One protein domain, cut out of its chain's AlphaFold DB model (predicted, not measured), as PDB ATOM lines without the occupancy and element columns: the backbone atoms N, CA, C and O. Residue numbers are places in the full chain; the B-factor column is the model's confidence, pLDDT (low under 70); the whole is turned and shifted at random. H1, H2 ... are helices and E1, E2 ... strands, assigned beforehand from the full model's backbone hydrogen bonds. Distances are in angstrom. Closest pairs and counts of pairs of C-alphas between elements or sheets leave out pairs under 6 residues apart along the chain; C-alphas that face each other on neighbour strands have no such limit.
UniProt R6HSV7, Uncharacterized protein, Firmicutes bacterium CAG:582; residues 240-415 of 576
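What this domain is: This is residues 240 to 415 of the 576 residues of an uncharacterized protein of Firmicutes bacterium CAG:582 (UniProt R6HSV7). A small four-stranded sheet has one face covered by H6, H2 and H8, which makes two layers, helices on one face of a sheet; H8, the longest helix, stands up at the E4 edge. H1 and H7 pack on H2, while the short helices H3, H4 and H5 gather at the far end from H8. The printed part has 176 residues, with eight named helices and four named strands in the order H1 H2 H3 H4 H5 H6 E1 E2 E3 H7 E4 H8. The sheet order is E1 E2 E3 E4, antiparallel throughout, and the class is mixed, helices and strands. The whole is compact, with a radius of gyration of the C-alphas of 15.7 A and spans of 46 by 36 by 30 A.

Where its parts are: H1, residues 247 to 254, begins at C-alpha 247 (-41.528, -49.009, -12.594). H2, residues 263 to 277, is 21.0 A long. H3 is residues 282 to 286, H4 292 to 298 and H5 300 to 303. H6, residues 315 to 328, is 20.2 A long. E1 is residues 333 to 335, E2 352 to 356 and E3 359 to 363, a meander, each strand the antiparallel neighbour of the one before. H7 is residues 373 to 378 and E4 386 to 388. H8, residues 393 to 413, is 30.5 A long and ends at C-alpha 413 (-58.877, -38.865, -15.450).

How they stand to each other: H2 is the hub. It touches H8, whose residues 402 to 410 alone meet it, at a steep tilt of 46 degrees; the closest C-alphas are Tyr 269 and Met 406, 5.6 A. It touches H7 at Cys 275 and Ile 374, C-alphas 4.1 A apart, and H1 at Ile 253 and Lys 273, 5.4 A. It touches H6 at Ala 267 and Leu 326, 6.5 A, the tilt of 37 degrees only just steep. H2 runs along the strands at a height over the sheet of 10.5 A. E2 and E3 form a hairpin with N 354 and O 361 at 2.9 A; E1 and E2 have N 334 and O 353 at 2.8 A; E3 and E4 have N 362 and O 387 at 2.9 A. H5 touches H6 at Val 303 and Glu 317, C-alphas 6.0 A apart. H3 and H4 only just touch, with 3 pairs of C-alphas within 8 A, and only at the corner. Every O i to N i+4 pair is within hydrogen-bond range in H1, H2, H3, H6 and H8; H4 has 1 of 3, with 3 of 4 O i to N i+3 pairs, H7 has 1 of 2, and H5 is too short for such a pair.

The domain as a whole: The C-alphas farthest apart, Tyr 292 and Gln 394, are 47.6 A apart. The printed part has no cut. The links H5 to H6 and E1 to E2 are long. Mean pLDDT of the printed part is 87.2; residues 300, 336 to 350 and 365 to 367 are under 70.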
ATOM      1  N   TYR A 240     -31.745 -46.873 -26.652       83.00
ATOM      2  CA  TYR A 240     -32.882 -47.112 -25.756       83.00
ATOM      3  C   TYR A 240     -32.884 -48.522 -25.132       83.00
ATOM      4  O   TYR A 240     -33.520 -48.751 -24.100       83.00
ATOM      5  N   GLN A 241     -32.193 -49.503 -25.725       84.56
ATOM      6  CA  GLN A 241     -32.224 -50.885 -25.236       84.56
ATOM      7  C   GLN A 241     -31.630 -50.997 -23.828       84.56
ATOM      8  O   GLN A 241     -32.169 -51.737 -23.004       84.56
ATOM      9  N   ASN A 242     -30.614 -50.186 -23.527       81.69
ATOM     10  CA  ASN A 242     -29.933 -50.164 -22.230       81.69
ATOM     11  C   ASN A 242     -30.648 -49.306 -21.176       81.69
ATOM     12  O   ASN A 242     -30.293 -49.354 -20.002       81.69
ATOM     13  N   VAL A 243     -31.666 -48.543 -21.575       83.88
ATOM     14  CA  VAL A 243     -32.439 -47.696 -20.665       83.88
ATOM     15  C   VAL A 243     -33.375 -48.556 -19.819       83.88
ATOM     16  O   VAL A 243     -34.149 -49.360 -20.353       83.88
ATOM     17  N   GLN A 244     -33.338 -48.347 -18.504       88.88
ATOM     18  CA  GLN A 244     -34.354 -48.825 -17.570       88.88
ATOM     19  C   GLN A 244     -35.218 -47.641 -17.144       88.88
ATOM     20  O   GLN A 244     -34.701 -46.587 -16.795       88.88
ATOM     21  N   ILE A 245     -36.535 -47.806 -17.216       92.69
ATOM     22  CA  ILE A 245     -37.490 -46.807 -16.730       92.69
ATOM     23  C   ILE A 245     -37.930 -47.261 -15.344       92.69
ATOM     24  O   ILE A 245     -38.201 -48.448 -15.148       92.69
ATOM     25  N   ASP A 246     -38.012 -46.326 -14.401       95.06
ATOM     26  CA  ASP A 246     -38.600 -46.593 -13.096       95.06
ATOM     27  C   ASP A 246     -40.012 -47.195 -13.233       95.06
ATOM     28  O   ASP A 246     -40.847 -46.723 -14.012       95.06
ATOM     29  N   ASN A 247     -40.284 -48.254 -12.467       94.62
ATOM     30  CA  ASN A 247     -41.528 -49.009 -12.594       94.62
ATOM     31  C   ASN A 247     -42.747 -48.170 -12.200       94.62
ATOM     32  O   ASN A 247     -43.806 -48.315 -12.811       94.62
ATOM     33  N   ASP A 248     -42.631 -47.307 -11.190       96.44
ATOM     34  CA  ASP A 248     -43.755 -46.495 -10.727       96.44
ATOM     35  C   ASP A 248     -44.067 -45.381 -11.727       96.44
ATOM     36  O   ASP A 248     -45.242 -45.161 -12.051       96.44
ATOM     37  N   LEU A 249     -43.037 -44.748 -12.297       96.62
ATOM     38  CA  LEU A 249     -43.177 -43.817 -13.414       96.62
ATOM     39  C   LEU A 249     -43.829 -44.492 -14.627       96.62
ATOM     40  O   LEU A 249     -44.830 -43.989 -15.142       96.62
ATOM     41  N   GLU A 250     -43.314 -45.644 -15.060       96.75
ATOM     42  CA  GLU A 250     -43.867 -46.395 -16.188       96.75
ATOM     43  C   GLU A 250     -45.339 -46.765 -15.946       96.75
ATOM     44  O   GLU A 250     -46.212 -46.479 -16.773       96.75
ATOM     45  N   ASN A 251     -45.645 -47.341 -14.781       96.69
ATOM     46  CA  ASN A 251     -47.010 -47.692 -14.397       96.69
ATOM     47  C   ASN A 251     -47.920 -46.461 -14.412       96.69
ATOM     48  O   ASN A 251     -49.059 -46.540 -14.873       96.69
ATOM     49  N   LYS A 252     -47.433 -45.307 -13.942       96.62
ATOM     50  CA  LYS A 252     -48.196 -44.054 -13.936       96.62
ATOM     51  C   LYS A 252     -48.438 -43.502 -15.340       96.62
ATOM     52  O   LYS A 252     -49.511 -42.931 -15.568       96.62
ATOM     53  N   ILE A 253     -47.489 -43.682 -16.260       97.38
ATOM     54  CA  ILE A 253     -47.624 -43.310 -17.672       97.38
ATOM     55  C   ILE A 253     -48.721 -44.147 -18.333       97.38
ATOM     56  O   ILE A 253     -49.601 -43.575 -18.965       97.38
ATOM     57  N   PHE A 254     -48.739 -45.468 -18.135       96.56
ATOM     58  CA  PHE A 254     -49.764 -46.350 -18.718       96.56
ATOM     59  C   PHE A 254     -51.108 -46.346 -17.970       96.56
ATOM     60  O   PHE A 254     -52.117 -46.823 -18.494       96.56
ATOM     61  N   CYS A 255     -51.149 -45.833 -16.740       95.06
ATOM     62  CA  CYS A 255     -52.339 -45.870 -15.896       95.06
ATOM     63  C   CYS A 255     -53.503 -45.082 -16.506       95.06
ATOM     64  O   CYS A 255     -53.444 -43.857 -16.593       95.06
ATOM     65  N   GLY A 256     -54.585 -45.794 -16.836       92.75
ATOM     66  CA  GLY A 256     -55.794 -45.233 -17.443       92.75
ATOM     67  C   GLY A 256     -55.883 -45.421 -18.961       92.75
ATOM     68  O   GLY A 256     -56.898 -45.045 -19.545       92.75
ATOM     69  N   LEU A 257     -54.873 -46.022 -19.595       94.88
ATOM     70  CA  LEU A 257     -54.892 -46.341 -21.022       94.88
ATOM     71  C   LEU A 257     -55.895 -47.479 -21.324       94.88
ATOM     72  O   LEU A 257     -55.786 -48.556 -20.724       94.88
ATOM     73  N   PRO A 258     -56.859 -47.293 -22.247       93.94
ATOM     74  CA  PRO A 258     -57.789 -48.345 -22.640       93.94
ATOM     75  C   PRO A 258     -57.070 -49.520 -23.314       93.94
ATOM     76  O   PRO A 258     -56.125 -49.349 -24.086       93.94
ATOM     77  N   LYS A 259     -57.517 -50.747 -23.026       89.62
ATOM     78  CA  LYS A 259     -56.876 -51.967 -23.552       89.62
ATOM     79  C   LYS A 259     -57.054 -52.121 -25.064       89.62
ATOM     80  O   LYS A 259     -56.165 -52.644 -25.733       89.62
ATOM     81  N   ASP A 260     -58.194 -51.671 -25.569       93.25
ATOM     82  CA  ASP A 260     -58.638 -51.710 -26.961       93.25
ATOM     83  C   ASP A 260     -58.117 -50.537 -27.808       93.25
ATOM     84  O   ASP A 260     -58.395 -50.482 -29.004       93.25
ATOM     85  N   SER A 261     -57.313 -49.639 -27.229       95.31
ATOM     86  CA  SER A 261     -56.710 -48.535 -27.973       95.31
ATOM     87  C   SER A 261     -55.789 -49.001 -29.101       95.31
ATOM     88  O   SER A 261     -54.992 -49.939 -28.953       95.31
ATOM     89  N   THR A 262     -55.859 -48.285 -30.224       96.75
ATOM     90  CA  THR A 262     -54.966 -48.483 -31.375       96.75
ATOM     91  C   THR A 262     -53.513 -48.150 -31.019       96.75
ATOM     92  O   THR A 262     -53.246 -47.425 -30.062       96.75
ATOM     93  N   LEU A 263     -52.540 -48.643 -31.796       96.75
ATOM     94  CA  LEU A 263     -51.124 -48.298 -31.584       96.75
ATOM     95  C   LEU A 263     -50.877 -46.783 -31.623       96.75
ATOM     96  O   LEU A 263     -50.129 -46.269 -30.796       96.75
ATOM     97  N   LEU A 264     -51.558 -46.065 -32.525       97.75
ATOM     98  CA  LEU A 264     -51.481 -44.606 -32.593       97.75
ATOM     99  C   LEU A 264     -51.968 -43.964 -31.287       97.75
ATOM    100  O   LEU A 264     -51.279 -43.120 -30.722       97.75
ATOM    101  N   GLU A 265     -53.141 -44.367 -30.798       98.00
ATOM    102  CA  GLU A 265     -53.694 -43.849 -29.541       98.00
ATOM    103  C   GLU A 265     -52.776 -44.117 -28.356       98.00
ATOM    104  O   GLU A 265     -52.572 -43.229 -27.535       98.00
ATOM    105  N   LYS A 266     -52.192 -45.320 -28.280       98.12
ATOM    106  CA  LYS A 266     -51.243 -45.680 -27.222       98.12
ATOM    107  C   LYS A 266     -50.015 -44.772 -27.258       98.12
ATOM    108  O   LYS A 266     -49.653 -44.229 -26.219       98.12
ATOM    109  N   ALA A 267     -49.424 -44.559 -28.435       97.75
ATOM    110  CA  ALA A 267     -48.281 -43.662 -28.607       97.75
ATOM    111  C   ALA A 267     -48.610 -42.223 -28.177       97.75
ATOM    112  O   ALA A 267     -47.908 -41.642 -27.351       97.75
ATOM    113  N   ILE A 268     -49.733 -41.681 -28.662       97.94
ATOM    114  CA  ILE A 268     -50.228 -40.351 -28.289       97.94
ATOM    115  C   ILE A 268     -50.442 -40.250 -26.775       97.94
ATOM    116  O   ILE A 268     -49.989 -39.299 -26.144       97.94
ATOM    117  N   TYR A 269     -51.131 -41.223 -26.178       98.06
ATOM    118  CA  TYR A 269     -51.437 -41.224 -24.751       98.06
ATOM    119  C   TYR A 269     -50.158 -41.214 -23.910       98.06
ATOM    120  O   TYR A 269     -50.030 -40.384 -23.011       98.06
ATOM    121  N   ILE A 270     -49.197 -42.085 -24.236       97.94
ATOM    122  CA  ILE A 270     -47.886 -42.147 -23.578       97.94
ATOM    123  C   ILE A 270     -47.193 -40.785 -23.650       97.94
ATOM    124  O   ILE A 270     -46.784 -40.263 -22.615       97.94
ATOM    125  N   TYR A 271     -47.119 -40.185 -24.841       97.25
ATOM    126  CA  TYR A 271     -46.483 -38.885 -25.042       97.25
ATOM    127  C   TYR A 271     -47.102 -37.796 -24.155       97.25
ATOM    128  O   TYR A 271     -46.395 -37.113 -23.414       97.25
ATOM    129  N   ILE A 272     -48.435 -37.672 -24.156       96.44
ATOM    130  CA  ILE A 272     -49.139 -36.671 -23.340       96.44
ATOM    131  C   ILE A 272     -48.903 -36.933 -21.850       96.44
ATOM    132  O   ILE A 272     -48.619 -36.000 -21.096       96.44
ATOM    133  N   LYS A 273     -48.991 -38.191 -21.403       96.56
ATOM    134  CA  LYS A 273     -48.751 -38.568 -20.003       96.56
ATOM    135  C   LYS A 273     -47.329 -38.253 -19.559       96.56
ATOM    136  O   LYS A 273     -47.154 -37.762 -18.448       96.56
ATOM    137  N   MET A 274     -46.337 -38.474 -20.415       96.25
ATOM    138  CA  MET A 274     -44.961 -38.064 -20.146       96.25
ATOM    139  C   MET A 274     -44.855 -36.544 -19.993       96.25
ATOM    140  O   MET A 274     -44.307 -36.084 -18.997       96.25
ATOM    141  N   CYS A 275     -45.454 -35.757 -20.894       94.31
ATOM    142  CA  CYS A 275     -45.476 -34.293 -20.780       94.31
ATOM    143  C   CYS A 275     -46.155 -33.794 -19.485       94.31
ATOM    144  O   CYS A 275     -45.758 -32.775 -18.922       94.31
ATOM    145  N   LYS A 276     -47.162 -34.520 -18.986       92.88
ATOM    146  CA  LYS A 276     -47.852 -34.223 -17.718       92.88
ATOM    147  C   LYS A 276     -47.020 -34.544 -16.478       92.88
ATOM    148  O   LYS A 276     -47.126 -33.823 -15.487       92.88
ATOM    149  N   LEU A 277     -46.265 -35.641 -16.513       94.12
ATOM    150  CA  LEU A 277     -45.558 -36.189 -15.351       94.12
ATOM    151  C   LEU A 277     -44.130 -35.662 -15.217       94.12
ATOM    152  O   LEU A 277     -43.659 -35.500 -14.096       94.12
ATOM    153  N   LEU A 278     -43.456 -35.394 -16.334       93.81
ATOM    154  CA  LEU A 278     -42.071 -34.932 -16.375       93.81
ATOM    155  C   LEU A 278     -41.999 -33.404 -16.426       93.81
ATOM    156  O   LEU A 278     -42.944 -32.743 -16.856       93.81
ATOM    157  N   THR A 279     -40.872 -32.830 -16.015       91.44
ATOM    158  CA  THR A 279     -40.573 -31.395 -16.130       91.44
ATOM    159  C   THR A 279     -39.185 -31.199 -16.734       91.44
ATOM    160  O   THR A 279     -38.333 -32.078 -16.624       91.44
ATOM    161  N   TYR A 280     -38.945 -30.069 -17.399       90.75
ATOM    162  CA  TYR A 280     -37.627 -29.812 -17.976       90.75
ATOM    163  C   TYR A 280     -36.610 -29.466 -16.878       90.75
ATOM    164  O   TYR A 280     -36.934 -28.718 -15.951       90.75
ATOM    165  N   ASP A 281     -35.381 -29.979 -16.979       90.62
ATOM    166  CA  ASP A 281     -34.339 -29.706 -15.986       90.62
ATOM    167  C   ASP A 281     -33.948 -28.210 -15.965       90.62
ATOM    168  O   ASP A 281     -33.381 -27.644 -16.904       90.62
ATOM    169  N   GLU A 282     -34.290 -27.546 -14.860       88.38
ATOM    170  CA  GLU A 282     -34.063 -26.114 -14.653       88.38
ATOM    171  C   GLU A 282     -32.585 -25.749 -14.469       88.38
ATOM    172  O   GLU A 282     -32.193 -24.630 -14.802       88.38
ATOM    173  N   GLU A 283     -31.772 -26.667 -13.940       90.44
ATOM    174  CA  GLU A 283     -30.336 -26.462 -13.767       90.44
ATOM    175  C   GLU A 283     -29.671 -26.501 -15.142       90.44
ATOM    176  O   GLU A 283     -28.937 -25.576 -15.489       90.44
ATOM    177  N   TYR A 284     -30.013 -27.503 -15.959       89.62
ATOM    178  CA  TYR A 284     -29.550 -27.631 -17.340       89.62
ATOM    179  C   TYR A 284     -29.833 -26.366 -18.166       89.62
ATOM    180  O   TYR A 284     -28.955 -25.853 -18.869       89.62
ATOM    181  N   TYR A 285     -31.041 -25.811 -18.032       89.62
ATOM    182  CA  TYR A 285     -31.411 -24.546 -18.665       89.62
ATOM    183  C   TYR A 285     -30.613 -23.354 -18.104       89.62
ATOM    184  O   TYR A 285     -30.051 -22.572 -18.872       89.62
ATOM    185  N   ALA A 286     -30.518 -23.221 -16.777       89.44
ATOM    186  CA  ALA A 286     -29.850 -22.096 -16.114       89.44
ATOM    187  C   ALA A 286     -28.345 -22.023 -16.395       89.44
ATOM    188  O   ALA A 286     -27.762 -20.936 -16.418       89.44
ATOM    189  N   VAL A 287     -27.703 -23.170 -16.629       89.06
ATOM    190  CA  VAL A 287     -26.291 -23.230 -17.030       89.06
ATOM    191  C   VAL A 287     -26.071 -23.061 -18.526       89.06
ATOM    192  O   VAL A 287     -24.948 -23.246 -18.999       89.06
ATOM    193  N   ASN A 288     -27.119 -22.695 -19.271       87.62
ATOM    194  CA  ASN A 288     -27.073 -22.534 -20.716       87.62
ATOM    195  C   ASN A 288     -26.517 -23.788 -21.410       87.62
ATOM    196  O   ASN A 288     -25.727 -23.691 -22.348       87.62
ATOM    197  N   GLN A 289     -26.890 -24.970 -20.903       85.25
ATOM    198  CA  GLN A 289     -26.509 -26.266 -21.471       85.25
ATOM    199  C   GLN A 289     -24.986 -26.496 -21.525       85.25
ATOM    200  O   GLN A 289     -24.486 -27.231 -22.374       85.25
ATOM    201  N   LYS A 290     -24.223 -25.864 -20.619       83.44
ATOM    202  CA  LYS A 290     -22.757 -25.955 -20.557       83.44
ATOM    203  C   LYS A 290     -22.255 -26.457 -19.206       83.44
ATOM    204  O   LYS A 290     -22.871 -26.264 -18.162       83.44
ATOM    205  N   GLY A 291     -21.057 -27.039 -19.229       84.38
ATOM    206  CA  GLY A 291     -20.333 -27.456 -18.029       84.38
ATOM    207  C   GLY A 291     -20.864 -28.746 -17.402       84.38
ATOM    208  O   GLY A 291     -21.593 -29.513 -18.026       84.38
ATOM    209  N   TYR A 292     -20.463 -28.998 -16.154       83.38
ATOM    210  CA  TYR A 292     -20.730 -30.262 -15.458       83.38
ATOM    211  C   TYR A 292     -22.228 -30.584 -15.331       83.38
ATOM    212  O   TYR A 292     -22.637 -31.707 -15.622       83.38
ATOM    213  N   ALA A 293     -23.050 -29.587 -14.986       84.88
ATOM    214  CA  ALA A 293     -24.498 -29.757 -14.872       84.88
ATOM    215  C   ALA A 293     -25.187 -30.095 -16.205       84.88
ATOM    216  O   ALA A 293     -26.280 -30.644 -16.187       84.88
ATOM    217  N   ALA A 294     -24.547 -29.826 -17.347       84.44
ATOM    218  CA  ALA A 294     -25.026 -30.285 -18.645       84.44
ATOM    219  C   ALA A 294     -24.503 -31.685 -18.992       84.44
ATOM    220  O   ALA A 294     -25.267 -32.551 -19.400       84.44
ATOM    221  N   ILE A 295     -23.205 -31.927 -18.787       82.81
ATOM    222  CA  ILE A 295     -22.531 -33.174 -19.186       82.81
ATOM    223  C   ILE A 295     -23.107 -34.405 -18.474       82.81
ATOM    224  O   ILE A 295     -23.121 -35.478 -19.074       82.81
ATOM    225  N   LYS A 296     -23.624 -34.267 -17.244       82.75
ATOM    226  CA  LYS A 296     -24.256 -35.379 -16.507       82.75
ATOM    227  C   LYS A 296     -25.419 -36.035 -17.275       82.75
ATOM    228  O   LYS A 296     -25.589 -37.242 -17.185       82.75
ATOM    229  N   HIS A 297     -26.145 -35.271 -18.097       83.50
ATOM    230  CA  HIS A 297     -27.276 -35.762 -18.897       83.50
ATOM    231  C   HIS A 297     -26.846 -36.547 -20.156       83.50
ATOM    232  O   HIS A 297     -27.689 -37.000 -20.932       83.50
ATOM    233  N   LYS A 298     -25.535 -36.697 -20.411       76.06
ATOM    234  CA  LYS A 298     -25.017 -37.622 -21.437       76.06
ATOM    235  C   LYS A 298     -25.119 -39.080 -21.005       76.06
ATOM    236  O   LYS A 298     -25.082 -39.965 -21.857       76.06
ATOM    237  N   ASP A 299     -25.162 -39.325 -19.701       76.00
ATOM    238  CA  ASP A 299     -25.131 -40.669 -19.156       76.00
ATOM    239  C   ASP A 299     -26.515 -41.319 -19.250       76.00
ATOM    240  O   ASP A 299     -27.485 -40.853 -18.655       76.00
ATOM    241  N   THR A 300     -26.609 -42.428 -19.982       69.94
ATOM    242  CA  THR A 300     -27.845 -43.213 -20.077       69.94
ATOM    243  C   THR A 300     -28.280 -43.791 -18.729       69.94
ATOM    244  O   THR A 300     -29.470 -44.041 -18.542       69.94
ATOM    245  N   GLU A 301     -27.359 -43.969 -17.773       73.06
ATOM    246  CA  GLU A 301     -27.702 -44.363 -16.401       73.06
ATOM    247  C   GLU A 301     -28.537 -43.285 -15.695       73.06
ATOM    248  O   GLU A 301     -29.380 -43.617 -14.860       73.06
ATOM    249  N   HIS A 302     -28.406 -42.012 -16.091       77.06
ATOM    250  CA  HIS A 302     -29.210 -40.922 -15.536       77.06
ATOM    251  C   HIS A 302     -30.702 -41.077 -15.850       77.06
ATOM    252  O   HIS A 302     -31.540 -40.753 -15.012       77.06
ATOM    253  N   VAL A 303     -31.051 -41.671 -16.997       82.31
ATOM    254  CA  VAL A 303     -32.454 -41.966 -17.341       82.31
ATOM    255  C   VAL A 303     -33.083 -42.929 -16.332       82.31
ATOM    256  O   VAL A 303     -34.258 -42.792 -15.999       82.31
ATOM    257  N   SER A 304     -32.291 -43.856 -15.785       82.44
ATOM    258  CA  SER A 304     -32.764 -44.819 -14.780       82.44
ATOM    259  C   SER A 304     -33.011 -44.178 -13.411       82.44
ATOM    260  O   SER A 304     -33.669 -44.776 -12.565       82.44
ATOM    261  N   ALA A 305     -32.508 -42.959 -13.188       87.50
ATOM    262  CA  ALA A 305     -32.755 -42.180 -11.978       87.50
ATOM    263  C   ALA A 305     -34.004 -41.284 -12.080       87.50
ATOM    264  O   ALA A 305     -34.341 -40.608 -11.104       87.50
ATOM    265  N   VAL A 306     -34.680 -41.249 -13.236       91.81
ATOM    266  CA  VAL A 306     -35.910 -40.472 -13.427       91.81
ATOM    267  C   VAL A 306     -37.086 -41.221 -12.794       91.81
ATOM    268  O   VAL A 306     -37.445 -42.313 -13.231       91.81
ATOM    269  N   THR A 307     -37.703 -40.618 -11.777       93.62
ATOM    270  CA  THR A 307     -38.858 -41.164 -11.039       93.62
ATOM    271  C   THR A 307     -40.011 -40.156 -11.012       93.62
ATOM    272  O   THR A 307     -39.942 -39.095 -11.633       93.62
ATOM    273  N   LEU A 308     -41.097 -40.459 -10.292       91.38
ATOM    274  CA  LEU A 308     -42.181 -39.493 -10.068       91.38
ATOM    275  C   LEU A 308     -41.736 -38.298  -9.206       91.38
ATOM    276  O   LEU A 308     -42.227 -37.188  -9.402       91.38
ATOM    277  N   GLU A 309     -40.805 -38.513  -8.276       89.75
ATOM    278  CA  GLU A 309     -40.228 -37.488  -7.403       89.75
ATOM    279  C   GLU A 309     -39.045 -36.774  -8.071       89.75
ATOM    280  O   GLU A 309     -38.926 -35.551  -7.976       89.75
ATOM    281  N   ASN A 310     -38.188 -37.525  -8.771       90.12
ATOM    282  CA  ASN A 310     -37.107 -36.986  -9.592       90.12
ATOM    283  C   ASN A 310     -37.510 -36.983 -11.072       90.12
ATOM    284  O   ASN A 310     -36.996 -37.749 -11.879       90.12
ATOM    285  N   ASN A 311     -38.464 -36.124 -11.423       91.31
ATOM    286  CA  ASN A 311     -39.105 -36.104 -12.739       91.31
ATOM    287  C   ASN A 311     -38.485 -35.100 -13.731       91.31
ATOM    288  O   ASN A 311     -39.120 -34.743 -14.728       91.31
ATOM    289  N   ARG A 312     -37.282 -34.593 -13.434       90.50
ATOM    290  CA  ARG A 312     -36.569 -33.627 -14.276       90.50
ATOM    291  C   ARG A 312     -35.869 -34.351 -15.414       90.50
ATOM    292  O   ARG A 312     -35.161 -35.321 -15.173       90.50
ATOM    293  N   VAL A 313     -36.072 -33.866 -16.633       91.00
ATOM    294  CA  VAL A 313     -35.479 -34.441 -17.842       91.00
ATOM    295  C   VAL A 313     -35.014 -33.357 -18.803       91.00
ATOM    296  O   VAL A 313     -35.562 -32.254 -18.835       91.00
ATOM    297  N   VAL A 314     -34.046 -33.687 -19.650       88.88
ATOM    298  CA  VAL A 314     -33.719 -32.907 -20.853       88.88
ATOM    299  C   VAL A 314     -34.324 -33.540 -22.109       88.88
ATOM    300  O   VAL A 314     -34.908 -34.625 -22.080       88.88
ATOM    301  N   CYS A 315     -34.173 -32.860 -23.249       84.56
ATOM    302  CA  CYS A 315     -34.722 -33.294 -24.537       84.56
ATOM    303  C   CYS A 315     -34.326 -34.726 -24.925       84.56
ATOM    304  O   CYS A 315     -35.138 -35.498 -25.435       84.56
ATOM    305  N   TYR A 316     -33.078 -35.089 -24.650       83.06
ATOM    306  CA  TYR A 316     -32.534 -36.410 -24.921       83.06
ATOM    307  C   TYR A 316     -33.202 -37.501 -24.076       83.06
ATOM    308  O   TYR A 316     -33.688 -38.491 -24.621       83.06
ATOM    309  N   GLU A 317     -33.273 -37.296 -22.763       88.88
ATOM    310  CA  GLU A 317     -33.806 -38.266 -21.802       88.88
ATOM    311  C   GLU A 317     -35.301 -38.489 -22.019       88.88
ATOM    312  O   GLU A 317     -35.756 -39.630 -22.029       88.88
ATOM    313  N   PHE A 318     -36.055 -37.419 -22.304       91.50
ATOM    314  CA  PHE A 318     -37.459 -37.545 -22.687       91.50
ATOM    315  C   PHE A 318     -37.615 -38.458 -23.910       91.50
ATOM    316  O   PHE A 318     -38.418 -39.390 -23.891       91.50
ATOM    317  N   ASN A 319     -36.843 -38.215 -24.974       88.94
ATOM    318  CA  ASN A 319     -36.920 -39.024 -26.189       88.94
ATOM    319  C   ASN A 319     -36.477 -40.472 -25.947       88.94
ATOM    320  O   ASN A 319     -37.074 -41.383 -26.513       88.94
ATOM    321  N   LEU A 320     -35.476 -40.717 -25.097       89.12
ATOM    322  CA  LEU A 320     -35.062 -42.075 -24.729       89.12
ATOM    323  C   LEU A 320     -36.147 -42.841 -23.964       89.12
ATOM    324  O   LEU A 320     -36.425 -43.997 -24.277       89.12
ATOM    325  N   ILE A 321     -36.787 -42.199 -22.984       92.50
ATOM    326  CA  ILE A 321     -37.918 -42.799 -22.266       92.50
ATOM    327  C   ILE A 321     -39.043 -43.089 -23.265       92.50
ATOM    328  O   ILE A 321     -39.586 -44.191 -23.286       92.50
ATOM    329  N   TYR A 322     -39.362 -42.137 -24.145       94.06
ATOM    330  CA  TYR A 322     -40.471 -42.298 -25.080       94.06
ATOM    331  C   TYR A 322     -40.208 -43.404 -26.111       94.06
ATOM    332  O   TYR A 322     -41.068 -44.251 -26.328       94.06
ATOM    333  N   THR A 323     -39.006 -43.466 -26.685       91.31
ATOM    334  CA  THR A 323     -38.591 -44.530 -27.617       91.31
ATOM    335  C   THR A 323     -38.624 -45.916 -26.976       91.31
ATOM    336  O   THR A 323     -39.145 -46.853 -27.579       91.31
ATOM    337  N   LYS A 324     -38.168 -46.050 -25.724       92.69
ATOM    338  CA  LYS A 324     -38.284 -47.300 -24.957       92.69
ATOM    339  C   LYS A 324     -39.741 -47.734 -24.769       92.69
ATOM    340  O   LYS A 324     -40.052 -48.919 -24.885       92.69
ATOM    341  N   LEU A 325     -40.639 -46.788 -24.500       95.50
ATOM    342  CA  LEU A 325     -42.068 -47.064 -24.350       95.50
ATOM    343  C   LEU A 325     -42.750 -47.380 -25.692       95.50
ATOM    344  O   LEU A 325     -43.636 -48.234 -25.718       95.50
ATOM    345  N   LEU A 326     -42.325 -46.750 -26.794       95.00
ATOM    346  CA  LEU A 326     -42.777 -47.070 -28.154       95.00
ATOM    347  C   LEU A 326     -42.390 -48.496 -28.556       95.00
ATOM    348  O   LEU A 326     -43.251 -49.255 -29.004       95.00
ATOM    349  N   ASP A 327     -41.134 -48.884 -28.327       93.75
ATOM    350  CA  ASP A 327     -40.657 -50.251 -28.568       93.75
ATOM    351  C   ASP A 327     -41.482 -51.275 -27.773       93.75
ATOM    352  O   ASP A 327     -41.981 -52.255 -28.325       93.75
ATOM    353  N   LYS A 328     -41.754 -50.984 -26.492       94.25
ATOM    354  CA  LYS A 328     -42.565 -51.848 -25.621       94.25
ATOM    355  C   LYS A 328     -43.995 -52.069 -26.130       94.25
ATOM    356  O   LYS A 328     -44.573 -53.123 -25.865       94.25
ATOM    357  N   ILE A 329     -44.577 -51.106 -26.849       95.00
ATOM    358  CA  ILE A 329     -45.897 -51.258 -27.485       95.00
ATOM    359  C   ILE A 329     -45.822 -51.758 -28.936       95.00
ATOM    360  O   ILE A 329     -46.862 -51.850 -29.588       95.00
ATOM    361  N   GLY A 330     -44.633 -52.118 -29.427       93.62
ATOM    362  CA  GLY A 330     -44.413 -52.687 -30.757       93.62
ATOM    363  C   GLY A 330     -44.363 -51.657 -31.884       93.62
ATOM    364  O   GLY A 330     -44.733 -51.978 -33.012       93.62
ATOM    365  N   ILE A 331     -43.969 -50.413 -31.594       94.50
ATOM    366  CA  ILE A 331     -43.798 -49.359 -32.598       94.50
ATOM    367  C   ILE A 331     -42.316 -49.173 -32.907       94.50
ATOM    368  O   ILE A 331     -41.519 -48.837 -32.032       94.50
ATOM    369  N   HIS A 332     -41.977 -49.322 -34.184       92.25
ATOM    370  CA  HIS A 332     -40.654 -49.013 -34.703       92.25
ATOM    371  C   HIS A 332     -40.493 -47.522 -34.993       92.25
ATOM    372  O   HIS A 332     -41.447 -46.820 -35.353       92.25
ATOM    373  N   PHE A 333     -39.262 -47.041 -34.855       90.19
ATOM    374  CA  PHE A 333     -38.953 -45.624 -34.965       90.19
ATOM    375  C   PHE A 333     -37.556 -45.349 -35.522       90.19
ATOM    376  O   PHE A 333     -36.685 -46.215 -35.571       90.19
ATOM    377  N   SER A 334     -37.350 -44.101 -35.934       86.62
ATOM    378  CA  SER A 334     -36.060 -43.523 -36.284       86.62
ATOM    379  C   SER A 334     -35.800 -42.315 -35.394       86.62
ATOM    380  O   SER A 334     -36.621 -41.405 -35.301       86.62
ATOM    381  N   SER A 335     -34.627 -42.284 -34.781       78.50
ATOM    382  CA  SER A 335     -34.162 -41.212 -33.909       78.50
ATOM    383  C   SER A 335     -32.832 -40.672 -34.437       78.50
ATOM    384  O   SER A 335     -31.987 -41.422 -34.930       78.50
ATOM    385  N   ASN A 336     -32.627 -39.356 -34.364       67.56
ATOM    386  CA  ASN A 336     -31.351 -38.748 -34.746       67.56
ATOM    387  C   ASN A 336     -30.513 -38.420 -33.506       67.56
ATOM    388  O   ASN A 336     -30.429 -37.274 -33.078       67.56
ATOM    389  N   TYR A 337     -29.881 -39.445 -32.939       64.19
ATOM    390  CA  TYR A 337     -28.978 -39.323 -31.789       64.19
ATOM    391  C   TYR A 337     -27.515 -39.015 -32.177       64.19
ATOM    392  O   TYR A 337     -26.636 -39.008 -31.315       64.19
ATOM    393  N   LYS A 338     -27.219 -38.771 -33.468       50.94
ATOM    394  CA  LYS A 338     -25.841 -38.709 -34.001       50.94
ATOM    395  C   LYS A 338     -24.944 -37.643 -33.354       50.94
ATOM    396  O   LYS A 338     -23.733 -37.801 -33.391       50.94
ATOM    397  N   SER A 339     -25.505 -36.612 -32.731       48.59
ATOM    398  CA  SER A 339     -24.766 -35.507 -32.105       48.59
ATOM    399  C   SER A 339     -24.376 -35.726 -30.635       48.59
ATOM    400  O   SER A 339     -23.760 -34.848 -30.035       48.59
ATOM    401  N   LEU A 340     -24.717 -36.868 -30.023       50.78
ATOM    402  CA  LEU A 340     -24.413 -37.139 -28.605       50.78
ATOM    403  C   LEU A 340     -22.913 -37.301 -28.313       50.78
ATOM    404  O   LEU A 340     -22.464 -37.018 -27.198       50.78
ATOM    405  N   PHE A 341     -22.155 -37.764 -29.309       50.84
ATOM    406  CA  PHE A 341     -20.747 -38.143 -29.172       50.84
ATOM    407  C   PHE A 341     -19.769 -37.147 -29.814       50.84
ATOM    408  O   PHE A 341     -18.563 -37.329 -29.671       50.84
ATOM    409  N   ASP A 342     -20.276 -36.091 -30.455       46.34
ATOM    410  CA  ASP A 342     -19.459 -35.005 -31.009       46.34
ATOM    411  C   ASP A 342     -19.228 -33.889 -29.967       46.34
ATOM    412  O   ASP A 342     -19.899 -33.814 -28.930       46.34
ATOM    413  N   GLU A 343     -18.258 -33.007 -30.230       46.44
ATOM    414  CA  GLU A 343     -17.811 -31.922 -29.330       46.44
ATOM    415  C   GLU A 343     -18.901 -30.868 -29.001       46.44
ATOM    416  O   GLU A 343     -18.694 -30.013 -28.143       46.44
ATOM    417  N   ASP A 344     -20.094 -30.987 -29.598       50.38
ATOM    418  CA  ASP A 344     -21.176 -29.993 -29.633       50.38
ATOM    419  C   ASP A 344     -22.434 -30.369 -28.801       50.38
ATOM    420  O   ASP A 344     -23.545 -29.890 -29.063       50.38
ATOM    421  N   TYR A 345     -22.306 -31.222 -27.776       52.19
ATOM    422  CA  TYR A 345     -23.435 -31.578 -26.894       52.19
ATOM    423  C   TYR A 345     -24.077 -30.348 -26.230       52.19
ATOM    424  O   TYR A 345     -23.384 -29.507 -25.658       52.19
ATOM    425  N   GLY A 346     -25.410 -30.267 -26.293       52.38
ATOM    426  CA  GLY A 346     -26.197 -29.109 -25.848       52.38
ATOM    427  C   GLY A 346     -26.526 -28.094 -26.952       52.38
ATOM    428  O   GLY A 346     -27.274 -27.152 -26.707       52.38
ATOM    429  N   SER A 347     -26.019 -28.275 -28.179       51.00
ATOM    430  CA  SER A 347     -26.369 -27.427 -29.336       51.00
ATOM    431  C   SER A 347     -27.381 -28.060 -30.301       51.00
ATOM    432  O   SER A 347     -27.958 -27.360 -31.133       51.00
ATOM    433  N   VAL A 348     -27.616 -29.374 -30.189       56.47
ATOM    434  CA  VAL A 348     -28.442 -30.140 -31.129       56.47
ATOM    435  C   VAL A 348     -29.702 -30.658 -30.452       56.47
ATOM    436  O   VAL A 348     -29.667 -31.264 -29.383       56.47
ATOM    437  N   HIS A 349     -30.821 -30.415 -31.119       64.94
ATOM    438  CA  HIS A 349     -32.155 -30.817 -30.713       64.94
ATOM    439  C   HIS A 349     -32.490 -32.221 -31.227       64.94
ATOM    440  O   HIS A 349     -32.200 -32.536 -32.381       64.94
ATOM    441  N   VAL A 350     -33.092 -33.061 -30.383       68.50
ATOM    442  CA  VAL A 350     -33.444 -34.443 -30.734       68.50
ATOM    443  C   VAL A 350     -34.945 -34.525 -30.988       68.50
ATOM    444  O   VAL A 350     -35.744 -34.201 -30.112       68.50
ATOM    445  N   SER A 351     -35.316 -35.006 -32.171       77.50
ATOM    446  CA  SER A 351     -36.679 -35.408 -32.513       77.50
ATOM    447  C   SER A 351     -36.706 -36.877 -32.938       77.50
ATOM    448  O   SER A 351     -35.672 -37.482 -33.253       77.50
ATOM    449  N   LEU A 352     -37.905 -37.443 -32.943       86.81
ATOM    450  CA  LEU A 352     -38.166 -38.849 -33.221       86.81
ATOM    451  C   LEU A 352     -39.276 -38.954 -34.267       86.81
ATOM    452  O   LEU A 352     -40.312 -38.307 -34.131       86.81
ATOM    453  N   ASP A 353     -39.083 -39.816 -35.261       91.56
ATOM    454  CA  ASP A 353     -40.105 -40.167 -36.244       91.56
ATOM    455  C   ASP A 353     -40.505 -41.636 -36.084       91.56
ATOM    456  O   ASP A 353     -39.647 -42.515 -35.978       91.56
ATOM    457  N   PHE A 354     -41.801 -41.933 -36.096       93.81
ATOM    458  CA  PHE A 354     -42.308 -43.300 -36.002       93.81
ATOM    459  C   PHE A 354     -43.504 -43.545 -36.918       93.81
ATOM    460  O   PHE A 354     -44.166 -42.618 -37.397       93.81
ATOM    461  N   ARG A 355     -43.796 -44.828 -37.150       94.62
ATOM    462  CA  ARG A 355     -44.970 -45.274 -37.904       94.62
ATOM    463  C   ARG A 355     -45.935 -46.023 -36.994       94.62
ATOM    464  O   ARG A 355     -45.565 -47.006 -36.365       94.62
ATOM    465  N   ALA A 356     -47.201 -45.619 -37.003       94.88
ATOM    466  CA  ALA A 356     -48.300 -46.368 -36.402       94.88
ATOM    467  C   ALA A 356     -49.357 -46.657 -37.476       94.88
ATOM    468  O   ALA A 356     -50.177 -45.805 -37.809       94.88
ATOM    469  N   GLY A 357     -49.335 -47.853 -38.071       92.81
ATOM    470  CA  GLY A 357     -50.229 -48.186 -39.186       92.81
ATOM    471  C   GLY A 357     -49.979 -47.290 -40.407       92.81
ATOM    472  O   GLY A 357     -48.893 -47.331 -40.984       92.81
ATOM    473  N   LYS A 358     -50.981 -46.493 -40.809       93.62
ATOM    474  CA  LYS A 358     -50.861 -45.518 -41.913       93.62
ATOM    475  C   LYS A 358     -50.284 -44.161 -41.492       93.62
ATOM    476  O   LYS A 358     -49.977 -43.340 -42.354       93.62
ATOM    477  N   PHE A 359     -50.155 -43.915 -40.192       97.44
ATOM    478  CA  PHE A 359     -49.723 -42.629 -39.658       97.44
ATOM    479  C   PHE A 359     -48.202 -42.596 -39.535       97.44
ATOM    480  O   PHE A 359     -47.609 -43.446 -38.872       97.44
ATOM    481  N   LEU A 360     -47.592 -41.604 -40.169       96.75
ATOM    482  CA  LEU A 360     -46.224 -41.170 -39.947       96.75
ATOM    483  C   LEU A 360     -46.272 -39.995 -38.980       96.75
ATOM    484  O   LEU A 360     -46.938 -38.991 -39.249       96.75
ATOM    485  N   VAL A 361     -45.594 -40.135 -37.848       95.81
ATOM    486  CA  VAL A 361     -45.669 -39.176 -36.750       95.81
ATOM    487  C   VAL A 361     -44.269 -38.716 -36.387       95.81
ATOM    488  O   VAL A 361     -43.394 -39.543 -36.148       95.81
ATOM    489  N   THR A 362     -44.094 -37.403 -36.302       92.50
ATOM    490  CA  THR A 362     -42.928 -36.782 -35.672       92.50
ATOM    491  C   THR A 362     -43.309 -36.390 -34.252       92.50
ATOM    492  O   THR A 362     -44.368 -35.794 -34.035       92.50
ATOM    493  N   ALA A 363     -42.456 -36.731 -33.293       89.38
ATOM    494  CA  ALA A 363     -42.574 -36.353 -31.898       89.38
ATOM    495  C   ALA A 363     -41.347 -35.555 -31.459       89.38
ATOM    496  O   ALA A 363     -40.200 -35.977 -31.619       89.38
ATOM    497  N   ASP A 364     -41.631 -34.394 -30.889       80.25
ATOM    498  CA  ASP A 364     -40.664 -33.428 -30.412       80.25
ATOM    499  C   ASP A 364     -41.212 -32.749 -29.148       80.25
ATOM    500  O   ASP A 364     -41.876 -31.717 -29.205       80.25
ATOM    501  N   SER A 365     -40.937 -33.329 -27.982       63.09
ATOM    502  CA  SER A 365     -41.483 -32.845 -26.702       63.09
ATOM    503  C   SER A 365     -40.985 -31.472 -26.260       63.09
ATOM    504  O   SER A 365     -41.550 -30.864 -25.347       63.09
ATOM    505  N   VAL A 366     -39.944 -30.969 -26.915       62.28
ATOM    506  CA  VAL A 366     -39.177 -29.786 -26.532       62.28
ATOM    507  C   VAL A 366     -38.897 -28.915 -27.752       62.28
ATOM    508  O   VAL A 366     -37.822 -28.322 -27.843       62.28
ATOM    509  N   THR A 367     -39.888 -28.771 -28.649       59.84
ATOM    510  CA  THR A 367     -39.880 -27.790 -29.762       59.84
ATOM    511  C   THR A 367     -39.297 -26.442 -29.332       59.84
ATOM    512  O   THR A 367     -38.653 -25.738 -30.108       59.84
ATOM    513  N   SER A 368     -39.526 -26.097 -28.064       72.38
ATOM    514  CA  SER A 368     -38.758 -25.139 -27.287       72.38
ATOM    515  C   SER A 368     -38.714 -25.578 -25.816       72.38
ATOM    516  O   SER A 368     -39.659 -26.192 -25.322       72.38
ATOM    517  N   ILE A 369     -37.632 -25.241 -25.097       81.88
ATOM    518  CA  ILE A 369     -37.520 -25.514 -23.647       81.88
ATOM    519  C   ILE A 369     -38.637 -24.795 -22.877       81.88
ATOM    520  O   ILE A 369     -39.293 -25.374 -22.018       81.88
ATOM    521  N   LEU A 370     -38.876 -23.527 -23.223       83.94
ATOM    522  CA  LEU A 370     -39.995 -22.731 -22.722       83.94
ATOM    523  C   LEU A 370     -41.175 -22.846 -23.681       83.94
ATOM    524  O   LEU A 370     -40.964 -22.801 -24.889       83.94
ATOM    525  N   LEU A 371     -42.404 -22.918 -23.171       83.00
ATOM    526  CA  LEU A 371     -43.639 -23.047 -23.970       83.00
ATOM    527  C   LEU A 371     -43.726 -24.335 -24.821       83.00
ATOM    528  O   LEU A 371     -44.567 -24.415 -25.715       83.00
ATOM    529  N   GLY A 372     -42.881 -25.338 -24.570       86.94
ATOM    530  CA  GLY A 372     -42.966 -26.645 -25.229       86.94
ATOM    531  C   GLY A 372     -44.156 -27.485 -24.754       86.94
ATOM    532  O   GLY A 372     -44.914 -27.088 -23.862       86.94
ATOM    533  N   ASP A 373     -44.293 -28.686 -25.316       91.56
ATOM    534  CA  ASP A 373     -45.410 -29.592 -25.022       91.56
ATOM    535  C   ASP A 373     -45.460 -30.030 -23.552       91.56
ATOM    536  O   ASP A 373     -46.546 -30.258 -23.030       91.56
ATOM    537  N   ILE A 374     -44.320 -30.091 -22.854       91.62
ATOM    538  CA  ILE A 374     -44.265 -30.384 -21.412       91.62
ATOM    539  C   ILE A 374     -45.071 -29.353 -20.597       91.62
ATOM    540  O   ILE A 374     -45.835 -29.728 -19.704       91.62
ATOM    541  N   ALA A 375     -44.950 -28.062 -20.919       88.75
ATOM    542  CA  ALA A 375     -45.702 -27.002 -20.249       88.75
ATOM    543  C   ALA A 375     -47.156 -26.944 -20.753       88.75
ATOM    544  O   ALA A 375     -48.093 -26.907 -19.951       88.75
ATOM    545  N   GLN A 376     -47.358 -27.009 -22.076       89.44
ATOM    546  CA  GLN A 376     -48.693 -26.944 -22.690       89.44
ATOM    547  C   GLN A 376     -49.587 -28.109 -22.244       89.44
ATOM    548  O   GLN A 376     -50.756 -27.895 -21.911       89.44
ATOM    549  N   ALA A 377     -49.029 -29.319 -22.116       91.69
ATOM    550  CA  ALA A 377     -49.733 -30.479 -21.584       91.69
ATOM    551  C   ALA A 377     -50.295 -30.207 -20.190       91.69
ATOM    552  O   ALA A 377     -51.480 -30.428 -19.940       91.69
ATOM    553  N   LYS A 378     -49.481 -29.691 -19.262       89.12
ATOM    554  CA  LYS A 378     -49.922 -29.418 -17.883       89.12
ATOM    555  C   LYS A 378     -51.056 -28.390 -17.819       89.12
ATOM    556  O   LYS A 378     -51.904 -28.510 -16.935       89.12
ATOM    557  N   LEU A 379     -51.117 -27.475 -18.787       86.56
ATOM    558  CA  LEU A 379     -52.184 -26.483 -18.956       86.56
ATOM    559  C   LEU A 379     -53.395 -26.983 -19.766       86.56
ATOM    560  O   LEU A 379     -54.363 -26.244 -19.904       86.56
ATOM    561  N   ASN A 380     -53.376 -28.222 -20.274       88.75
ATOM    562  CA  ASN A 380     -54.386 -28.766 -21.195       88.75
ATOM    563  C   ASN A 380     -54.521 -27.976 -22.514       88.75
ATOM    564  O   ASN A 380     -55.596 -27.939 -23.110       88.75
ATOM    565  N   GLN A 381     -53.439 -27.355 -22.975       88.06
ATOM    566  CA  GLN A 381     -53.384 -26.539 -24.193       88.06
ATOM    567  C   GLN A 381     -52.979 -27.357 -25.426       88.06
ATOM    568  O   GLN A 381     -52.509 -28.484 -25.251       88.06
ATOM    569  N   PRO A 382     -53.159 -26.831 -26.658       89.94
ATOM    570  CA  PRO A 382     -52.765 -27.529 -27.882       89.94
ATOM    571  C   PRO A 382     -51.322 -28.027 -27.829       89.94
ATOM    572  O   PRO A 382     -50.452 -27.348 -27.308       89.94
ATOM    573  N   LEU A 383     -51.054 -29.203 -28.383       91.12
ATOM    574  CA  LEU A 383     -49.689 -29.725 -28.472       91.12
ATOM    575  C   LEU A 383     -49.114 -29.409 -29.851       91.12
ATOM    576  O   LEU A 383     -49.801 -29.526 -30.867       91.12
ATOM    577  N   ILE A 384     -47.852 -28.990 -29.891       88.88
ATOM    578  CA  ILE A 384     -47.142 -28.584 -31.109       88.88
ATOM    579  C   ILE A 384     -46.000 -29.536 -31.469       88.88
ATOM    580  O   ILE A 384     -45.495 -29.472 -32.593       88.88
ATOM    581  N   GLY A 385     -45.591 -30.399 -30.549       89.00
ATOM    582  CA  GLY A 385     -44.468 -31.315 -30.695       89.00
ATOM    583  C   GLY A 385     -44.817 -32.665 -31.308       89.00
ATOM    584  O   GLY A 385     -43.981 -33.250 -31.991       89.00
ATOM    585  N   ILE A 386     -46.049 -33.150 -31.136       93.25
ATOM    586  CA  ILE A 386     -46.518 -34.407 -31.737       93.25
ATOM    587  C   ILE A 386     -47.414 -34.142 -32.955       93.25
ATOM    588  O   ILE A 386     -48.486 -33.549 -32.847       93.25
ATOM    589  N   LYS A 387     -46.968 -34.557 -34.147       94.12
ATOM    590  CA  LYS A 387     -47.606 -34.194 -35.424       94.12
ATOM    591  C   LYS A 387     -47.630 -35.346 -36.419       94.12
ATOM    592  O   LYS A 387     -46.639 -36.044 -36.593       94.12
ATOM    593  N   CYS A 388     -48.736 -35.465 -37.149       95.88
ATOM    594  CA  CYS A 388     -48.824 -36.297 -38.345       95.88
ATOM    595  C   CYS A 388     -48.150 -35.590 -39.527       95.88
ATOM    596  O   CYS A 388     -48.522 -34.466 -39.866       95.88
ATOM    597  N   ILE A 389     -47.173 -36.246 -40.156       95.50
ATOM    598  CA  ILE A 389     -46.431 -35.699 -41.305       95.50
ATOM    599  C   ILE A 389     -46.963 -36.197 -42.654       95.50
ATOM    600  O   ILE A 389     -46.483 -35.770 -43.707       95.50
ATOM    601  N   ASN A 390     -47.968 -37.078 -42.648       96.38
ATOM    602  CA  ASN A 390     -48.655 -37.493 -43.865       96.38
ATOM    603  C   ASN A 390     -49.223 -36.274 -44.600       96.38
ATOM    604  O   ASN A 390     -49.873 -35.423 -44.007       96.38
ATOM    605  N   ARG A 391     -49.053 -36.221 -45.922       96.31
ATOM    606  CA  ARG A 391     -49.666 -35.192 -46.787       96.31
ATOM    607  C   ARG A 391     -51.180 -35.330 -46.983       96.31
ATOM    608  O   ARG A 391     -51.807 -34.380 -47.442       96.31
ATOM    609  N   ASN A 392     -51.758 -36.503 -46.730       97.12
ATOM    610  CA  ASN A 392     -53.180 -36.745 -46.958       97.12
ATOM    611  C   ASN A 392     -54.017 -36.027 -45.888       97.12
ATOM    612  O   ASN A 392     -53.841 -36.276 -44.696       97.12
ATOM    613  N   LEU A 393     -54.943 -35.164 -46.313       95.94
ATOM    614  CA  LEU A 393     -55.714 -34.321 -45.393       95.94
ATOM    615  C   LEU A 393     -56.636 -35.127 -44.468       95.94
ATOM    616  O   LEU A 393     -56.762 -34.802 -43.291       95.94
ATOM    617  N   GLN A 394     -57.244 -36.204 -44.970       95.06
ATOM    618  CA  GLN A 394     -58.095 -37.068 -44.152       95.06
ATOM    619  C   GLN A 394     -57.279 -37.775 -43.061       95.06
ATOM    620  O   GLN A 394     -57.688 -37.814 -41.906       95.06
ATOM    621  N   THR A 395     -56.086 -38.267 -43.393       96.44
ATOM    622  CA  THR A 395     -55.186 -38.917 -42.428       96.44
ATOM    623  C   THR A 395     -54.675 -37.925 -41.377       96.44
ATOM    624  O   THR A 395     -54.568 -38.277 -40.204       96.44
ATOM    625  N   GLN A 396     -54.425 -36.663 -41.743       97.00
ATOM    626  CA  GLN A 396     -54.125 -35.609 -40.764       97.00
ATOM    627  C   GLN A 396     -55.305 -35.351 -39.814       97.00
ATOM    628  O   GLN A 396     -55.104 -35.203 -38.607       97.00
ATOM    629  N   GLN A 397     -56.530 -35.326 -40.341       96.81
ATOM    630  CA  GLN A 397     -57.741 -35.111 -39.552       96.81
ATOM    631  C   GLN A 397     -58.009 -36.274 -38.581       96.81
ATOM    632  O   GLN A 397     -58.223 -36.036 -37.395       96.81
ATOM    633  N   GLU A 398     -57.904 -37.524 -39.037       96.88
ATOM    634  CA  GLU A 398     -58.051 -38.716 -38.183       96.88
ATOM    635  C   GLU A 398     -56.992 -38.772 -37.065       96.88
ATOM    636  O   GLU A 398     -57.272 -39.184 -35.933       96.88
ATOM    637  N   PHE A 399     -55.762 -38.333 -37.363       97.94
ATOM    638  CA  PHE A 399     -54.728 -38.176 -36.345       97.94
ATOM    639  C   PHE A 399     -55.137 -37.133 -35.303       97.94
ATOM    640  O   PHE A 399     -55.052 -37.410 -34.108       97.94
ATOM    641  N   LYS A 400     -55.609 -35.958 -35.741       96.12
ATOM    642  CA  LYS A 400     -56.060 -34.889 -34.842       96.12
ATOM    643  C   LYS A 400     -57.203 -35.362 -33.945       96.12
ATOM    644  O   LYS A 400     -57.165 -35.132 -32.745       96.12
ATOM    645  N   GLU A 401     -58.171 -36.092 -34.490       96.12
ATOM    646  CA  GLU A 401     -59.270 -36.679 -33.714       96.12
ATOM    647  C   GLU A 401     -58.770 -37.682 -32.665       96.12
ATOM    648  O   GLU A 401     -59.251 -37.700 -31.529       96.12
ATOM    649  N   SER A 402     -57.766 -38.491 -33.012       97.06
ATOM    650  CA  SER A 402     -57.123 -39.413 -32.069       97.06
ATOM    651  C   SER A 402     -56.343 -38.674 -30.979       97.06
ATOM    652  O   SER A 402     -56.440 -39.053 -29.809       97.06
ATOM    653  N   LEU A 403     -55.638 -37.597 -31.341       96.31
ATOM    654  CA  LEU A 403     -54.944 -36.704 -30.415       96.31
ATOM    655  C   LEU A 403     -55.919 -36.089 -29.411       96.31
ATOM    656  O   LEU A 403     -55.776 -36.315 -28.208       96.31
ATOM    657  N   SER A 404     -56.955 -35.407 -29.903       94.00
ATOM    658  CA  SER A 404     -57.982 -34.769 -29.080       94.00
ATOM    659  C   SER A 404     -58.656 -35.764 -28.140       94.00
ATOM    660  O   SER A 404     -58.802 -35.498 -26.948       94.00
ATOM    661  N   ARG A 405     -59.023 -36.950 -28.638       93.94
ATOM    662  CA  ARG A 405     -59.681 -37.986 -27.830       93.94
ATOM    663  C   ARG A 405     -58.797 -38.487 -26.687       93.94
ATOM    664  O   ARG A 405     -59.275 -38.593 -25.558       93.94
ATOM    665  N   MET A 406     -57.526 -38.794 -26.951       95.88
ATOM    666  CA  MET A 406     -56.602 -39.247 -25.901       95.88
ATOM    667  C   MET A 406     -56.302 -38.138 -24.896       95.88
ATOM    668  O   MET A 406     -56.232 -38.391 -23.693       95.88
ATOM    669  N   TYR A 407     -56.196 -36.899 -25.363       93.88
ATOM    670  CA  TYR A 407     -55.962 -35.762 -24.490       93.88
ATOM    671  C   TYR A 407     -57.161 -35.489 -23.566       93.88
ATOM    672  O   TYR A 407     -56.986 -35.334 -22.354       93.88
ATOM    673  N   GLN A 408     -58.387 -35.534 -24.102       91.56
ATOM    674  CA  GLN A 408     -59.631 -35.450 -23.323       91.56
ATOM    675  C   GLN A 408     -59.718 -36.564 -22.281       91.56
ATOM    676  O   GLN A 408     -60.072 -36.307 -21.127       91.56
ATOM    677  N   LEU A 409     -59.361 -37.793 -22.663       92.75
ATOM    678  CA  LEU A 409     -59.334 -38.929 -21.751       92.75
ATOM    679  C   LEU A 409     -58.412 -38.651 -20.555       92.75
ATOM    680  O   LEU A 409     -58.860 -38.757 -19.414       92.75
ATOM    681  N   ILE A 410     -57.168 -38.234 -20.798       93.62
ATOM    682  CA  ILE A 410     -56.192 -37.932 -19.737       93.62
ATOM    683  C   ILE A 410     -56.699 -36.809 -18.829       93.62
ATOM    684  O   ILE A 410     -56.728 -36.961 -17.607       93.62
ATOM    685  N   ALA A 411     -57.159 -35.703 -19.410       89.00
ATOM    686  CA  ALA A 411     -57.644 -34.561 -18.644       89.00
ATOM    687  C   ALA A 411     -58.877 -34.907 -17.783       89.00
ATOM    688  O   ALA A 411     -58.998 -34.437 -16.647       89.00
ATOM    689  N   SER A 412     -59.763 -35.784 -18.274       87.25
ATOM    690  CA  SER A 412     -60.904 -36.293 -17.501       87.25
ATOM    691  C   SER A 412     -60.472 -37.171 -16.318       87.25
ATOM    692  O   SER A 412     -61.030 -37.052 -15.224       87.25
ATOM    693  N   GLN A 413     -59.436 -38.000 -16.496       89.06
ATOM    694  CA  GLN A 413     -58.877 -38.865 -15.450       89.06
ATOM    695  C   GLN A 413     -58.209 -38.056 -14.331       89.06
ATOM    696  O   GLN A 413     -58.293 -38.430 -13.161       89.06
ATOM    697  N   GLU A 414     -57.594 -36.923 -14.672       84.38
ATOM    698  CA  GLU A 414     -56.961 -36.007 -13.716       84.38
ATOM    699  C   GLU A 414     -57.974 -35.188 -12.894       84.38
ATOM    700  O   GLU A 414     -57.570 -34.468 -11.985       84.38
ATOM    701  N   LYS A 415     -59.286 -35.283 -13.182       70.62
ATOM    702  CA  LYS A 415     -60.355 -34.456 -12.575       70.62
ATOM    703  C   LYS A 415     -60.105 -32.942 -12.685       70.62
ATOM    704  O   LYS A 415     -60.691 -32.166 -11.936       70.62
TER     705      LYS A 415